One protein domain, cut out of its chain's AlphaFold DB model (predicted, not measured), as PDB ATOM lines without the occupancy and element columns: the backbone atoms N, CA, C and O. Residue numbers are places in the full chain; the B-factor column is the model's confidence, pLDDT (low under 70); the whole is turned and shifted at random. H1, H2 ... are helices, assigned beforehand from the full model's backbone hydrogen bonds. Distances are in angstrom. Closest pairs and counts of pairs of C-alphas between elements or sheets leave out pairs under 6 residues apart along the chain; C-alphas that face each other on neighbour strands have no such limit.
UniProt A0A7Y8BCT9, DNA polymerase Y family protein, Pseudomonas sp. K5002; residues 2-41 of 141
ATOM      1  N   GLY A   2      -6.696  30.307   7.697       82.56
ATOM      2  CA  GLY A   2      -6.181  29.938   9.035       82.56
ATOM      3  C   GLY A   2      -6.210  28.439   9.374       82.56
ATOM      4  O   GLY A   2      -6.529  28.070  10.498       82.56
ATOM      5  N   LEU A   3      -5.919  27.589   8.392       83.94
ATOM      6  CA  LEU A   3      -5.772  26.150   8.501       83.94
ATOM      7  C   LEU A   3      -4.431  25.881   9.180       83.94
ATOM      8  O   LEU A   3      -3.396  26.373   8.735       83.94
ATOM      9  N   ARG A   4      -4.457  25.125  10.272       86.75
ATOM     10  CA  ARG A   4      -3.265  24.762  11.055       86.75
ATOM     11  C   ARG A   4      -3.004  23.262  11.039       86.75
ATOM     12  O   ARG A   4      -1.948  22.831  11.487       86.75
ATOM     13  N   THR A   5      -3.958  22.471  10.546       87.44
ATOM     14  CA  THR A   5      -3.875  21.008  10.536       87.44
ATOM     15  C   THR A   5      -4.297  20.427   9.189       87.44
ATOM     16  O   THR A   5      -5.139  20.987   8.484       87.44
ATOM     17  N   LEU A   6      -3.736  19.264   8.840       85.06
ATOM     18  CA  LEU A   6      -4.070  18.534   7.612       85.06
ATOM     19  C   LEU A   6      -5.550  18.116   7.570       85.06
ATOM     20  O   LEU A   6      -6.175  18.172   6.516       85.06
ATOM     21  N   ALA A   7      -6.135  17.773   8.720       85.81
ATOM     22  CA  ALA A   7      -7.543  17.389   8.814       85.81
ATOM     23  C   ALA A   7      -8.486  18.528   8.379       85.81
ATOM     24  O   ALA A   7      -9.465  18.294   7.674       85.81
ATOM     25  N   GLN A   8      -8.158  19.779   8.727       87.88
ATOM     26  CA  GLN A   8      -8.926  20.948   8.288       87.88
ATOM     27  C   GLN A   8      -8.848  21.151   6.770       87.88
ATOM     28  O   GLN A   8      -9.808  21.613   6.167       87.88
ATOM     29  N   VAL A   9      -7.719  20.796   6.149       86.25
ATOM     30  CA  VAL A   9      -7.559  20.829   4.688       86.25
ATOM     31  C   VAL A   9      -8.398  19.728   4.036       86.25
ATOM     32  O   VAL A   9      -9.091  19.998   3.061       86.25
ATOM     33  N   GLN A  10      -8.390  18.512   4.589       83.25
ATOM     34  CA  GLN A  10      -9.166  17.375   4.076       83.25
ATOM     35  C   GLN A  10     -10.687  17.572   4.191       83.25
ATOM     36  O   GLN A  10     -11.426  17.083   3.342       83.25
ATOM     37  N   ALA A  11     -11.155  18.309   5.204       86.62
ATOM     38  CA  ALA A  11     -12.573  18.624   5.392       86.62
ATOM     39  C   ALA A  11     -13.121  19.646   4.375       86.62
ATOM     40  O   ALA A  11     -14.337  19.808   4.255       86.62
ATOM     41  N   LEU A  12     -12.252  20.363   3.651       85.75
ATOM     42  CA  LEU A  12     -12.678  21.353   2.666       85.75
ATOM     43  C   LEU A  12     -13.096  20.697   1.340       85.75
ATOM     44  O   LEU A  12     -12.446  19.759   0.873       85.75
ATOM     45  N   PRO A  13     -14.115  21.243   0.649       85.50
ATOM     46  CA  PRO A  13     -14.468  20.779  -0.685       85.50
ATOM     47  C   PRO A  13     -13.298  20.913  -1.670       85.50
ATOM     48  O   PRO A  13     -12.695  21.980  -1.811       85.50
ATOM     49  N   ARG A  14     -13.032  19.839  -2.422       81.81
ATOM     50  CA  ARG A  14     -11.959  19.743  -3.433       81.81
ATOM     51  C   ARG A  14     -11.939  20.911  -4.418       81.81
ATOM     52  O   ARG A  14     -10.877  21.452  -4.714       81.81
ATOM     53  N   HIS A  15     -13.110  21.327  -4.897       83.44
ATOM     54  CA  HIS A  15     -13.240  22.431  -5.850       83.44
ATOM     55  C   HIS A  15     -12.801  23.779  -5.250       83.44
ATOM     56  O   HIS A  15     -12.248  24.620  -5.954       83.44
ATOM     57  N   THR A  16     -12.995  23.984  -3.945       85.31
ATOM     58  CA  THR A  16     -12.566  25.199  -3.237       85.31
ATOM     59  C   THR A  16     -11.050  25.244  -3.091       85.31
ATOM     60  O   THR A  16     -10.454  26.313  -3.227       85.31
ATOM     61  N   LEU A  17     -10.422  24.087  -2.861       84.69
ATOM     62  CA  LEU A  17      -8.965  23.955  -2.847       84.69
ATOM     63  C   LEU A  17      -8.377  24.182  -4.249       84.69
ATOM     64  O   LEU A  17      -7.446  24.968  -4.383       84.69
ATOM     65  N   ALA A  18      -8.977  23.604  -5.295       85.69
ATOM     66  CA  ALA A  18      -8.539  23.760  -6.688       85.69
ATOM     67  C   ALA A  18      -8.622  25.195  -7.226       85.69
ATOM     68  O   ALA A  18      -7.863  25.565  -8.113       85.69
ATOM     69  N   ARG A  19      -9.543  26.017  -6.703       87.38
ATOM     70  CA  ARG A  19      -9.652  27.438  -7.080       87.38
ATOM     71  C   ARG A  19      -8.628  28.333  -6.380       87.38
ATOM     72  O   ARG A  19      -8.437  29.461  -6.818       87.38
ATOM     73  N   ARG A  20      -8.039  27.884  -5.266       86.31
ATOM     74  CA  ARG A  20      -7.156  28.697  -4.405       86.31
ATOM     75  C   ARG A  20      -5.697  28.250  -4.424       86.31
ATOM     76  O   ARG A  20      -4.837  29.044  -4.064       86.31
ATOM     77  N   PHE A  21      -5.435  27.009  -4.820       85.56
ATOM     78  CA  PHE A  21      -4.105  26.420  -4.879       85.56
ATOM     79  C   PHE A  21      -3.861  25.776  -6.236       85.56
ATOM     80  O   PHE A  21      -4.794  25.473  -6.979       85.56
ATOM     81  N   ASP A  22      -2.590  25.567  -6.546       86.44
ATOM     82  CA  ASP A  22      -2.189  24.933  -7.783       86.44
ATOM     83  C   ASP A  22      -2.538  23.436  -7.814       86.44
ATOM     84  O   ASP A  22      -2.806  22.767  -6.809       86.44
ATOM     85  N   ALA A  23      -2.523  22.881  -9.024       86.75
ATOM     86  CA  ALA A  23      -2.770  21.461  -9.219       86.75
ATOM     87  C   ALA A  23      -1.680  20.582  -8.577       86.75
ATOM     88  O   ALA A  23      -1.938  19.409  -8.309       86.75
ATOM     89  N   ALA A  24      -0.470  21.107  -8.345       88.44
ATOM     90  CA  ALA A  24       0.616  20.356  -7.720       88.44
ATOM     91  C   ALA A  24       0.313  20.054  -6.247       88.44
ATOM     92  O   ALA A  24       0.460  18.902  -5.833       88.44
ATOM     93  N   LEU A  25      -0.208  21.027  -5.490       86.69
ATOM     94  CA  LEU A  25      -0.612  20.817  -4.101       86.69
ATOM     95  C   LEU A  25      -1.706  19.751  -3.980       86.69
ATOM     96  O   LEU A  25      -1.623  18.872  -3.126       86.69
ATOM     97  N   LEU A  26      -2.714  19.791  -4.854       88.25
ATOM     98  CA  LEU A  26      -3.784  18.790  -4.857       88.25
ATOM     99  C   LEU A  26      -3.253  17.382  -5.136       88.25
ATOM    100  O   LEU A  26      -3.590  16.447  -4.417       88.25
ATOM    101  N   LYS A  27      -2.366  17.241  -6.128       88.88
ATOM    102  CA  LYS A  27      -1.712  15.960  -6.436       88.88
ATOM    103  C   LYS A  27      -0.861  15.457  -5.271       88.88
ATOM    104  O   LYS A  27      -0.789  14.250  -5.056       88.88
ATOM    105  N   HIS A  28      -0.226  16.364  -4.532       87.81
ATOM    106  CA  HIS A  28       0.555  16.023  -3.348       87.81
ATOM    107  C   HIS A  28      -0.342  15.550  -2.194       87.81
ATOM    108  O   HIS A  28      -0.056  14.520  -1.591       87.81
ATOM    109  N   LEU A  29      -1.469  16.225  -1.940       88.38
ATOM    110  CA  LEU A  29      -2.469  15.776  -0.964       88.38
ATOM    111  C   LEU A  29      -3.049  14.404  -1.332       88.38
ATOM    112  O   LEU A  29      -3.235  13.565  -0.453       88.38
ATOM    113  N   ASP A  30      -3.282  14.156  -2.621       89.19
ATOM    114  CA  ASP A  30      -3.728  12.854  -3.116       89.19
ATOM    115  C   ASP A  30      -2.701  11.752  -2.887       89.19
ATOM    116  O   ASP A  30      -3.068  10.657  -2.464       89.19
ATOM    117  N   ALA A  31      -1.422  12.042  -3.129       90.06
ATOM    118  CA  ALA A  31      -0.339  11.109  -2.853       90.06
ATOM    119  C   ALA A  31      -0.221  10.810  -1.348       90.06
ATOM    120  O   ALA A  31      -0.141   9.648  -0.961       90.06
ATOM    121  N   LEU A  32      -0.289  11.841  -0.497       87.81
ATOM    122  CA  LEU A  32      -0.238  11.703   0.963       87.81
ATOM    123  C   LEU A  32      -1.396  10.868   1.524       87.81
ATOM    124  O   LEU A  32      -1.206  10.108   2.468       87.81
ATOM    125  N   CYS A  33      -2.595  11.004   0.951       87.12
ATOM    126  CA  CYS A  33      -3.787  10.273   1.393       87.12
ATOM    127  C   CYS A  33      -3.962   8.909   0.698       87.12
ATOM    128  O   CYS A  33      -5.010   8.284   0.860       87.12
ATOM    129  N   GLY A  34      -3.000   8.474  -0.126       85.81
ATOM    130  CA  GLY A  34      -3.076   7.216  -0.881       85.81
ATOM    131  C   GLY A  34      -4.117   7.195  -2.010       85.81
ATOM    132  O   GLY A  34      -4.381   6.142  -2.579       85.81
ATOM    133  N   GLN A  35      -4.704   8.343  -2.359       88.69
ATOM    134  CA  GLN A  35      -5.680   8.492  -3.451       88.69
ATOM    135  C   GLN A  35      -5.011   8.506  -4.830       88.69
ATOM    136  O   GLN A  35      -5.655   8.297  -5.856       88.69
ATOM    137  N   ARG A  36      -3.701   8.762  -4.860       86.06
ATOM    138  CA  ARG A  36      -2.869   8.698  -6.054       86.06
ATOM    139  C   ARG A  36      -1.628   7.857  -5.756       86.06
ATOM    140  O   ARG A  36      -0.928   8.165  -4.793       86.06
ATOM    141  N   PRO A  37      -1.297   6.858  -6.590       84.38
ATOM    142  CA  PRO A  37      -0.032   6.152  -6.459       84.38
ATOM    143  C   PRO A  37       1.131   7.127  -6.681       84.38
ATOM    144  O   PRO A  37       1.197   7.828  -7.698       84.38
ATOM    145  N   LEU A  38       2.040   7.183  -5.709       84.00
ATOM    146  CA  LEU A  38       3.276   7.949  -5.799       84.00
ATOM    147  C   LEU A  38       4.369   7.038  -6.357       84.00
ATOM    148  O   LEU A  38       4.950   6.236  -5.630       84.00
ATOM    149  N   ALA A  39       4.636   7.152  -7.657       82.81
ATOM    150  CA  ALA A  39       5.796   6.513  -8.260       82.81
ATOM    151  C   ALA A  39       7.055   7.237  -7.768       82.81
ATOM    152  O   ALA A  39       7.344   8.356  -8.195       82.81
ATOM    153  N   LEU A  40       7.767   6.619  -6.829       84.00
ATOM    154  CA  LEU A  40       9.077   7.098  -6.415       84.00
ATOM    155  C   LEU A  40      10.069   6.822  -7.543       84.00
ATOM    156  O   LEU A  40      10.062   5.743  -8.138       84.00
ATOM    157  N   ALA A  41      10.916   7.803  -7.839       84.25
ATOM    158  CA  ALA A  41      12.057   7.554  -8.699       84.25
ATOM    159  C   ALA A  41      12.967   6.523  -8.019       84.25
ATOM    160  O   ALA A  41      13.148   6.553  -6.798       84.25
TER     161      ALA A  41
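This is residues 2 to 41 of the 141 residues of the protein "DNA polymerase Y family protein" of Pseudomonas sp. K5002 (UniProt A0A7Y8BCT9). Three short helices follow one another round an open U: H1 and H2 make one side, H3 makes the other, and the chain turns from one side to the other between H2 and H3. The contacts are few, for no helix touches another, and the first and last printed residues, Gly 2 and Ala 41, lie far apart at the two ends of the longest axis. The printed part has 40 residues with three named helices, in the order H1, H2, H3, and no named strand; its class is all helix, with 22 of the 40 residues in the helices. It is only just loose, close to compact, with a radius of gyration of the C-alphas of 10.8 A, and its elongated outline spans 34 by 19 by 14 A.

After residues 2 to 5 comes H1, residues 6 to 10, which touches no helix. A tight link of 3 residues leads to H2, residues 14 to 20. H1 and H2 are apart, but only just: their closest C-alphas are 8.3 A apart. A tight link of 2 residues leads on to H3, residues 23 to 32. H2 and H3 are close but not clearly touching, with 2 pairs of C-alphas within 8 A. The closest C-alphas of these two helices are those of Ala 18 and Leu 26, 7.1 A apart. Their centres are 11.9 A apart. Their lines stand at a steep tilt of 42 degrees, and they run opposite ways. H1 and H3 are apart. In H1 and H3 every O i to N i+4 pair is within hydrogen-bond range, and in H2 2 of 3 are.

H1 runs from Leu 6, with its C-alpha at (-4.070, 18.534, 7.612), to Gln 10 and is 6.3 A long from first to last C-alpha. H2 runs from Arg 14, with its C-alpha at (-11.959, 19.743, -3.433), to Arg 20, and measures 10.2 A. H3, the longest helix with 10 residues, runs from Ala 23 to Leu 32, whose C-alpha is at (-0.238, 11.703, 0.963), and measures 14.3 A. Residues 33 to 41 follow it with no named element.

The two C-alphas farthest apart, those of Gly 2 and Ala 41, are 33.9 A apart. Residues 19 to 24 stand free; of these, 19 and 20 belong to H2, and 23 and 24 to H3. The printed part has no cut, and neither link between helices is long. The mean pLDDT of the printed part is 86.1, and no printed residue is under 70.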